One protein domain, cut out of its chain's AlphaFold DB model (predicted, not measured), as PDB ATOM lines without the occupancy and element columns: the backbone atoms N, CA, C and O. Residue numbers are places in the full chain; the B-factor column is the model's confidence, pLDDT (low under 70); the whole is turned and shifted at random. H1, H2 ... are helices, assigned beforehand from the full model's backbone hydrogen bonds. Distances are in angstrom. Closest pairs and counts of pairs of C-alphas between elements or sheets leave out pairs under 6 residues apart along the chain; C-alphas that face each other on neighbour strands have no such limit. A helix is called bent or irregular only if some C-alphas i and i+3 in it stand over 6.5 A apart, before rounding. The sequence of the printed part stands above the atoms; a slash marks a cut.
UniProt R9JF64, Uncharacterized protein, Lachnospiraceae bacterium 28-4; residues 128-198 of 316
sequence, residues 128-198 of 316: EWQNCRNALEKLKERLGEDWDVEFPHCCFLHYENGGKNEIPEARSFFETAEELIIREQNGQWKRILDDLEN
ATOM      1  N   GLU A 128     167.116 194.346 184.968       90.50
ATOM      2  CA  GLU A 128     167.945 193.166 184.735       90.50
ATOM      3  C   GLU A 128     167.564 192.012 185.669       90.50
ATOM      4  O   GLU A 128     167.429 190.875 185.215       90.50
ATOM      5  N   TRP A 129     167.295 192.292 186.949       92.44
ATOM      6  CA  TRP A 129     166.841 191.269 187.890       92.44
ATOM      7  C   TRP A 129     165.461 190.728 187.525       92.44
ATOM      8  O   TRP A 129     165.259 189.516 187.551       92.44
ATOM      9  N   GLN A 130     164.522 191.596 187.137       91.31
ATOM     10  CA  GLN A 130     163.195 191.175 186.684       91.31
ATOM     11  C   GLN A 130     163.292 190.280 185.445       91.31
ATOM     12  O   GLN A 130     162.631 189.245 185.383       91.31
ATOM     13  N   ASN A 131     164.148 190.635 184.484       94.00
ATOM     14  CA  ASN A 131     164.394 189.820 183.297       94.00
ATOM     15  C   ASN A 131     164.985 188.454 183.663       94.00
ATOM     16  O   ASN A 131     164.492 187.436 183.181       94.00
ATOM     17  N   CYS A 132     165.984 188.425 184.550       95.88
ATOM     18  CA  CYS A 132     166.605 187.187 185.013       95.88
ATOM     19  C   CYS A 132     165.620 186.291 185.770       95.88
ATOM     20  O   CYS A 132     165.558 185.090 185.510       95.88
ATOM     21  N   ARG A 133     164.807 186.866 186.662       95.12
ATOM     22  CA  ARG A 133     163.770 186.135 187.396       95.12
ATOM     23  C   ARG A 133     162.717 185.564 186.449       95.12
ATOM     24  O   ARG A 133     162.398 184.388 186.539       95.12
ATOM     25  N   ASN A 134     162.219 186.364 185.508       95.62
ATOM     26  CA  ASN A 134     161.242 185.896 184.523       95.62
ATOM     27  C   ASN A 134     161.812 184.778 183.634       95.62
ATOM     28  O   ASN A 134     161.083 183.865 183.258       95.62
ATOM     29  N   ALA A 135     163.099 184.840 183.286       96.00
ATOM     30  CA  ALA A 135     163.766 183.779 182.540       96.00
ATOM     31  C   ALA A 135     163.931 182.499 183.378       96.00
ATOM     32  O   ALA A 135     163.720 181.407 182.856       96.00
ATOM     33  N   LEU A 136     164.238 182.631 184.674       95.44
ATOM     34  CA  LEU A 136     164.295 181.503 185.606       95.44
ATOM     35  C   LEU A 136     162.935 180.806 185.736       95.44
ATOM     36  O   LEU A 136     162.874 179.587 185.622       95.44
ATOM     37  N   GLU A 137     161.850 181.562 185.922       94.88
ATOM     38  CA  GLU A 137     160.492 181.000 186.014       94.88
ATOM     39  C   GLU A 137     160.100 180.248 184.736       94.88
ATOM     40  O   GLU A 137     159.639 179.113 184.804       94.88
ATOM     41  N   LYS A 138     160.383 180.811 183.555       95.44
ATOM     42  CA  LYS A 138     160.143 180.116 182.277       95.44
ATOM     43  C   LYS A 138     160.948 178.829 182.145       95.44
ATOM     44  O   LYS A 138     160.450 177.847 181.602       95.44
ATOM     45  N   LEU A 139     162.194 178.819 182.621       94.31
ATOM     46  CA  LEU A 139     162.987 177.595 182.627       94.31
ATOM     47  C   LEU A 139     162.380 176.571 183.596       94.31
ATOM     48  O   LEU A 139     162.299 175.400 183.240       94.31
ATOM     49  N   LYS A 140     161.907 176.995 184.779       93.50
ATOM     50  CA  LYS A 140     161.208 176.123 185.743       93.50
ATOM     51  C   LYS A 140     159.975 175.482 185.122       93.50
ATOM     52  O   LYS A 140     159.842 174.262 185.154       93.50
ATOM     53  N   GLU A 141     159.142 176.279 184.462       93.88
ATOM     54  CA  GLU A 141     157.981 175.792 183.711       93.88
ATOM     55  C   GLU A 141     158.381 174.793 182.614       93.88
ATOM     56  O   GLU A 141     157.701 173.787 182.411       93.88
ATOM     57  N   ARG A 142     159.496 175.044 181.915       93.31
ATOM     58  CA  ARG A 142     159.978 174.188 180.825       93.31
ATOM     59  C   ARG A 142     160.519 172.841 181.301       93.31
ATOM     60  O   ARG A 142     160.318 171.854 180.588       93.31
ATOM     61  N   LEU A 143     161.245 172.805 182.419       91.50
ATOM     62  CA  LEU A 143     161.807 171.560 182.961       91.50
ATOM     63  C   LEU A 143     160.773 170.767 183.778       91.50
ATOM     64  O   LEU A 143     160.892 169.552 183.885       91.50
ATOM     65  N   GLY A 144     159.723 171.425 184.278       91.38
ATOM     66  CA  GLY A 144     158.611 170.763 184.954       91.38
ATOM     67  C   GLY A 144     159.000 170.176 186.312       91.38
ATOM     68  O   GLY A 144     159.789 170.764 187.050       91.38
ATOM     69  N   GLU A 145     158.413 169.028 186.654       90.00
ATOM     70  CA  GLU A 145     158.581 168.384 187.968       90.00
ATOM     71  C   GLU A 145     160.024 167.925 188.234       90.00
ATOM     72  O   GLU A 145     160.460 167.960 189.380       90.00
ATOM     73  N   ASP A 146     160.782 167.597 187.183       89.19
ATOM     74  CA  ASP A 146     162.175 167.134 187.264       89.19
ATOM     75  C   ASP A 146     163.200 168.286 187.201       89.19
ATOM     76  O   ASP A 146     164.385 168.075 186.920       89.19
ATOM     77  N   TRP A 147     162.767 169.533 187.439       90.50
ATOM     78  CA  TRP A 147     163.613 170.733 187.363       90.50
ATOM     79  C   TRP A 147     164.947 170.585 188.098       90.50
ATOM     80  O   TRP A 147     165.985 171.028 187.609       90.50
ATOM     81  N   ASP A 148     164.933 169.996 189.287       88.25
ATOM     82  CA  ASP A 148     166.102 169.908 190.149       88.25
ATOM     83  C   ASP A 148     167.159 168.906 189.659       88.25
ATOM     84  O   ASP A 148     168.333 169.025 190.020       88.25
ATOM     85  N   VAL A 149     166.766 167.973 188.791       89.12
ATOM     86  CA  VAL A 149     167.656 167.030 188.100       89.12
ATOM     87  C   VAL A 149     168.108 167.590 186.749       89.12
ATOM     88  O   VAL A 149     169.295 167.534 186.415       89.12
ATOM     89  N   GLU A 150     167.190 168.188 185.992       91.12
ATOM     90  CA  GLU A 150     167.444 168.684 184.637       91.12
ATOM     91  C   GLU A 150     168.224 170.008 184.618       91.12
ATOM     92  O   GLU A 150     169.030 170.261 183.718       91.12
ATOM     93  N   PHE A 151     168.055 170.869 185.625       92.81
ATOM     94  CA  PHE A 151     168.760 172.152 185.684       92.81
ATOM     95  C   PHE A 151     170.292 172.000 185.788       92.81
ATOM     96  O   PHE A 151     171.011 172.673 185.037       92.81
ATOM     97  N   PRO A 152     170.846 171.116 186.645       91.50
ATOM     98  CA  PRO A 152     172.268 170.776 186.615       91.50
ATOM     99  C   PRO A 152     172.763 170.312 185.240       91.50
ATOM    100  O   PRO A 152     173.851 170.713 184.815       91.50
ATOM    101  N   HIS A 153     171.965 169.515 184.519       88.44
ATOM    102  CA  HIS A 153     172.301 169.081 183.163       88.44
ATOM    103  C   HIS A 153     172.349 170.268 182.188       88.44
ATOM    104  O   HIS A 153     173.313 170.403 181.434       88.44
ATOM    105  N   CYS A 154     171.395 171.199 182.283       89.06
ATOM    106  CA  CYS A 154     171.411 172.448 181.519       89.06
ATOM    107  C   CYS A 154     172.685 173.267 181.785       89.06
ATOM    108  O   CYS A 154     173.308 173.756 180.843       89.06
ATOM    109  N   CYS A 155     173.094 173.400 183.055       87.81
ATOM    110  CA  CYS A 155     174.330 174.100 183.426       87.81
ATOM    111  C   CYS A 155     175.553 173.458 182.758       87.81
ATOM    112  O   CYS A 155     176.398 174.159 182.205       87.81
ATOM    113  N   PHE A 156     175.630 172.125 182.779       84.56
ATOM    114  CA  PHE A 156     176.706 171.367 182.145       84.56
ATOM    115  C   PHE A 156     176.738 171.565 180.621       84.56
ATOM    116  O   PHE A 156     177.792 171.877 180.069       84.56
ATOM    117  N   LEU A 157     175.591 171.450 179.943       81.19
ATOM    118  CA  LEU A 157     175.492 171.613 178.487       81.19
ATOM    119  C   LEU A 157     175.902 173.017 178.023       81.19
ATOM    120  O   LEU A 157     176.630 173.161 177.036       81.19
ATOM    121  N   HIS A 158     175.466 174.050 178.749       79.00
ATOM    122  CA  HIS A 158     175.812 175.441 178.445       79.00
ATOM    123  C   HIS A 158     177.275 175.771 178.745       79.00
ATOM    124  O   HIS A 158     177.889 176.534 177.996       79.00
ATOM    125  N   TYR A 159     177.842 175.210 179.816       73.00
ATOM    126  CA  TYR A 159     179.220 175.480 180.226       73.00
ATOM    127  C   TYR A 159     180.263 174.690 179.417       73.00
ATOM    128  O   TYR A 159     181.215 175.298 178.921       73.00
ATOM    129  N   GLU A 160     180.103 173.365 179.289       67.50
ATOM    130  CA  GLU A 160     181.148 172.461 178.773       67.50
ATOM    131  C   GLU A 160     180.968 172.088 177.298       67.50
ATOM    132  O   GLU A 160     181.954 172.037 176.568       67.50
ATOM    133  N   ASN A 161     179.733 171.873 176.834       60.53
ATOM    134  CA  ASN A 161     179.484 171.383 175.471       60.53
ATOM    135  C   ASN A 161     179.185 172.493 174.454       60.53
ATOM    136  O   ASN A 161     179.019 172.215 173.268       60.53
ATOM    137  N   GLY A 162     179.070 173.751 174.897       60.34
ATOM    138  CA  GLY A 162     178.704 174.862 174.017       60.34
ATOM    139  C   GLY A 162     177.305 174.717 173.406       60.34
ATOM    140  O   GLY A 162     177.001 175.399 172.423       60.34
ATOM    141  N   GLY A 163     176.449 173.872 173.999       62.72
ATOM    142  CA  GLY A 163     175.072 173.570 173.592       62.72
ATOM    143  C   GLY A 163     174.106 174.729 173.846       62.72
ATOM    144  O   GLY A 163     172.992 174.531 174.326       62.72
ATOM    145  N   LYS A 164     174.522 175.960 173.512       62.38
ATOM    146  CA  LYS A 164     173.811 177.210 173.815       62.38
ATOM    147  C   LYS A 164     172.387 177.255 173.253       62.38
ATOM    148  O   LYS A 164     171.597 178.083 173.686       62.38
ATOM    149  N   ASN A 165     172.049 176.390 172.297       65.50
ATOM    150  CA  ASN A 165     170.770 176.406 171.591       65.50
ATOM    151  C   ASN A 165     169.884 175.181 171.865       65.50
ATOM    152  O   ASN A 165     168.815 175.094 171.271       65.50
ATOM    153  N   GLU A 166     170.296 174.246 172.726       74.31
ATOM    154  CA  GLU A 166     169.505 173.029 172.971       74.31
ATOM    155  C   GLU A 166     168.225 173.326 173.761       74.31
ATOM    156  O   GLU A 166     167.165 172.778 173.463       74.31
ATOM    157  N   ILE A 167     168.305 174.251 174.725       83.00
ATOM    158  CA  ILE A 167     167.167 174.702 175.534       83.00
ATOM    159  C   ILE A 167     167.139 176.242 175.509       83.00
ATOM    160  O   ILE A 167     167.928 176.881 176.218       83.00
ATOM    161  N   PRO A 168     166.270 176.863 174.687       85.94
ATOM    162  CA  PRO A 168     166.193 178.319 174.537       85.94
ATOM    163  C   PRO A 168     165.941 179.069 175.851       85.94
ATOM    164  O   PRO A 168     166.545 180.114 176.096       85.94
ATOM    165  N   GLU A 169     165.095 178.530 176.727       91.00
ATOM    166  CA  GLU A 169     164.806 179.104 178.042       91.00
ATOM    167  C   GLU A 169     166.050 179.094 178.937       91.00
ATOM    168  O   GLU A 169     166.299 180.058 179.662       91.00
ATOM    169  N   ALA A 170     166.880 178.049 178.830       90.00
ATOM    170  CA  ALA A 170     168.112 177.939 179.601       90.00
ATOM    171  C   ALA A 170     169.104 179.000 179.139       90.00
ATOM    172  O   ALA A 170     169.655 179.731 179.957       90.00
ATOM    173  N   ARG A 171     169.246 179.166 177.819       89.81
ATOM    174  CA  ARG A 171     170.049 180.241 177.231       89.81
ATOM    175  C   ARG A 171     169.609 181.611 177.742       89.81
ATOM    176  O   ARG A 171     170.445 182.392 178.185       89.81
ATOM    177  N   SER A 172     168.304 181.887 177.707       92.38
ATOM    178  CA  SER A 172     167.756 183.168 178.160       92.38
ATOM    179  C   SER A 172     168.039 183.420 179.642       92.38
ATOM    180  O   SER A 172     168.376 184.547 180.007       92.38
ATOM    181  N   PHE A 173     167.917 182.399 180.493       94.94
ATOM    182  CA  PHE A 173     168.260 182.508 181.909       94.94
ATOM    183  C   PHE A 173     169.751 182.793 182.106       94.94
ATOM    184  O   PHE A 173     170.108 183.751 182.783       94.94
ATOM    185  N   PHE A 174     170.623 182.016 181.468       92.88
ATOM    186  CA  PHE A 174     172.067 182.174 181.599       92.88
ATOM    187  C   PHE A 174     172.555 183.543 181.106       92.88
ATOM    188  O   PHE A 174     173.258 184.230 181.839       92.88
ATOM    189  N   GLU A 175     172.101 184.010 179.939       92.00
ATOM    190  CA  GLU A 175     172.466 185.335 179.412       92.00
ATOM    191  C   GLU A 175     171.995 186.482 180.322       92.00
ATOM    192  O   GLU A 175     172.723 187.452 180.533       92.00
ATOM    193  N   THR A 176     170.791 186.384 180.893       94.38
ATOM    194  CA  THR A 176     170.276 187.416 181.812       94.38
ATOM    195  C   THR A 176     170.945 187.367 183.185       94.38
ATOM    196  O   THR A 176     171.126 188.410 183.812       94.38
ATOM    197  N   ALA A 177     171.366 186.187 183.642       94.62
ATOM    198  CA  ALA A 177     172.111 186.034 184.883       94.62
ATOM    199  C   ALA A 177     173.570 186.508 184.744       94.62
ATOM    200  O   ALA A 177     174.097 187.139 185.661       94.62
ATOM    201  N   GLU A 178     174.206 186.272 183.590       93.50
ATOM    202  CA  GLU A 178     175.503 186.858 183.229       93.50
ATOM    203  C   GLU A 178     175.449 188.392 183.301       93.50
ATOM    204  O   GLU A 178     176.343 189.006 183.879       93.50
ATOM    205  N   GLU A 179     174.380 189.020 182.795       93.38
ATOM    206  CA  GLU A 179     174.214 190.480 182.828       93.38
ATOM    207  C   GLU A 179     174.217 191.043 184.261       93.38
ATOM    208  O   GLU A 179     174.797 192.103 184.511       93.38
ATOM    209  N   LEU A 180     173.630 190.324 185.227       92.88
ATOM    210  CA  LEU A 180     173.679 190.717 186.641       92.88
ATOM    211  C   LEU A 180     175.114 190.724 187.183       92.88
ATOM    212  O   LEU A 180     175.472 191.628 187.939       92.88
ATOM    213  N   ILE A 181     175.934 189.749 186.781       92.75
ATOM    214  CA  ILE A 181     177.348 189.655 187.170       92.75
ATOM    215  C   ILE A 181     178.156 190.776 186.504       92.75
ATOM    216  O   ILE A 181     178.923 191.461 187.179       92.75
ATOM    217  N   ILE A 182     177.957 191.006 185.200       89.81
ATOM    218  CA  ILE A 182     178.651 192.051 184.424       89.81
ATOM    219  C   ILE A 182     178.371 193.441 185.005       89.81
ATOM    220  O   ILE A 182     179.287 194.251 185.138       89.81
ATOM    221  N   ARG A 183     177.120 193.707 185.398       86.62
ATOM    222  CA  ARG A 183     176.698 194.974 186.017       86.62
ATOM    223  C   ARG A 183     176.962 195.062 187.518       86.62
ATOM    224  O   ARG A 183     176.531 196.033 188.140       86.62
ATOM    225  N   GLU A 184     177.619 194.062 188.102       85.69
ATOM    226  CA  GLU A 184     177.957 194.004 189.528       85.69
ATOM    227  C   GLU A 184     176.731 194.131 190.457       85.69
ATOM    228  O   GLU A 184     176.816 194.623 191.586       85.69
ATOM    229  N   GLN A 185     175.570 193.644 190.007       86.81
ATOM    230  CA  GLN A 185     174.315 193.614 190.765       86.81
ATOM    231  C   GLN A 185     174.305 192.441 191.767       86.81
ATOM    232  O   GLN A 185     173.446 191.558 191.738       86.81
ATOM    233  N   ASN A 186     175.294 192.412 192.669       85.75
ATOM    234  CA  ASN A 186     175.566 191.283 193.572       85.75
ATOM    235  C   ASN A 186     174.380 190.923 194.487       85.75
ATOM    236  O   ASN A 186     174.145 189.748 194.767       85.75
ATOM    237  N   GLY A 187     173.617 191.920 194.951       86.56
ATOM    238  CA  GLY A 187     172.433 191.690 195.788       86.56
ATOM    239  C   GLY A 187     171.310 190.985 195.023       86.56
ATOM    240  O   GLY A 187     170.688 190.056 195.531       86.56
ATOM    241  N   GLN A 188     171.092 191.387 193.773       90.75
ATOM    242  CA  GLN A 188     170.120 190.806 192.853       90.75
ATOM    243  C   GLN A 188     170.527 189.391 192.449       90.75
ATOM    244  O   GLN A 188     169.703 188.481 192.493       90.75
ATOM    245  N   TRP A 189     171.804 189.194 192.121       92.12
ATOM    246  CA  TRP A 189     172.353 187.884 191.788       92.12
ATOM    247  C   TRP A 189     172.217 186.895 192.951       92.12
ATOM    248  O   TRP A 189     171.770 185.767 192.757       92.12
ATOM    249  N   LYS A 190     172.479 187.338 194.188       91.25
ATOM    250  CA  LYS A 190     172.274 186.511 195.383       91.25
ATOM    251  C   LYS A 190     170.820 186.060 195.544       91.25
ATOM    252  O   LYS A 190     170.584 184.909 195.884       91.25
ATOM    253  N   ARG A 191     169.848 186.923 195.243       91.88
ATOM    254  CA  ARG A 191     168.423 186.546 195.277       91.88
ATOM    255  C   ARG A 191     168.085 185.475 194.240       91.88
ATOM    256  O   ARG A 191     167.304 184.585 194.539       91.88
ATOM    257  N   ILE A 192     168.692 185.531 193.052       93.88
ATOM    258  CA  ILE A 192     168.543 184.472 192.040       93.88
ATOM    259  C   ILE A 192     169.129 183.149 192.547       93.88
ATOM    260  O   ILE A 192     168.505 182.107 192.383       93.88
ATOM    261  N   LEU A 193     170.290 183.180 193.214       92.31
ATOM    262  CA  LEU A 193     170.842 181.989 193.870       92.31
ATOM    263  C   LEU A 193     169.892 181.447 194.943       92.31
ATOM    264  O   LEU A 193     169.702 180.234 195.040       92.31
ATOM    265  N   ASP A 194     169.283 182.331 195.731       90.56
ATOM    266  CA  ASP A 194     168.315 181.942 196.752       90.56
ATOM    267  C   ASP A 194     167.090 181.251 196.113       90.56
ATOM    268  O   ASP A 194     166.702 180.178 196.585       90.56
ATOM    269  N   ASP A 195     166.592 181.772 194.983       90.12
ATOM    270  CA  ASP A 195     165.467 181.238 194.190       90.12
ATOM    271  C   ASP A 195     165.764 179.874 193.512       90.12
ATOM    272  O   ASP A 195     164.835 179.196 193.058       90.12
ATOM    273  N   LEU A 196     167.030 179.436 193.438       89.50
ATOM    274  CA  LEU A 196     167.386 178.094 192.946       89.50
ATOM    275  C   LEU A 196     167.057 176.974 193.948       89.50
ATOM    276  O   LEU A 196     167.114 175.820 193.535       89.50
ATOM    277  N   GLU A 197     166.688 177.316 195.196       79.00
ATOM    278  CA  GLU A 197     166.202 176.481 196.325       79.00
ATOM    279  C   GLU A 197     167.041 175.236 196.689       79.00
ATOM    280  O   GLU A 197     167.465 175.088 197.837       79.00
ATOM    281  N   ASN A 198     167.312 174.357 195.728       87.00
ATOM    282  CA  ASN A 198     168.126 173.156 195.832       87.00
ATOM    283  C   ASN A 198     169.636 173.480 195.786       87.00
ATOM    284  O   ASN A 198     170.143 174.140 194.874       87.00
TER     285      ASN A 198
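AT A GLANCE: This is residues 128 to 198 of the 316 residues of an uncharacterized protein of Lachnospiraceae bacterium 28-4 (UniProt R9JF64). H1a, H2 and H3 make a small up-and-down bundle, each running against the one before it in the chain, their centres in a triangle. H1 bends sharply after H1a, and its second arm H1b crosses one end of H1a and H2, away from H3. The printed part has 71 residues with three named helices, H1, H2 and H3 in chain order, and no named strand; the class is all helix. The whole is compact, with a radius of gyration of the C-alphas of 11.6 A and spans of 27 by 25 by 17 A.

HOW THE PARTS SIT: H1, residues 128 to 159, was assigned as one helix by its hydrogen bonds but is bent, with C-alphas 142 and 145 9.3 A apart; its arms are H1a, residues 128 to 142, and H1b, residues 145 to 159. H1b is itself irregular, with C-alphas 145 and 148 8.0 A apart. H1a touches H2, residues 168 to 182, at a shallow tilt of 26 degrees, opposite ways; the closest C-alphas, of Ala 135 and Phe 173, are 4.7 A apart. H1b is close to H2 but not clearly touching, at a steep tilt of 63 degrees, with the closest C-alphas, of Cys 154 and Ala 170, 6.7 A apart. H2 and H3, residues 186 to 195, form a helical hairpin at a shallow tilt of 33 degrees, only just short of steep; H2 touches H3 with residues 177 to 181 alone, closest at the C-alphas of Leu 180 and Trp 189, 6.0 A. H1a touches H3 with residues 129 to 133 alone, the same way at 18 degrees, closest at the C-alphas of Trp 129 and Gln 188, 6.0 A. H1b and H3 are apart. Every O i to N i+4 pair is within hydrogen-bond range in H1a, H2 and H3, and 8 of 11 are in H1b.

IN THESE COORDINATES: H1a begins at C-alpha 128 (167.945, 193.166, 184.735) and is 21.0 A long; H1b is 23.2 A. H2 is 21.0 A, and H3, 14.3 A, ends at C-alpha 195 (165.467, 181.238, 194.190).

THE WHOLE: The C-alphas farthest apart, of Glu 145 and Arg 183, are 32.2 A from each other. The printed part has no cut; the link H1 to H2 is short, H2 to H3 tight. Residues 160 to 165 are under 70 in pLDDT.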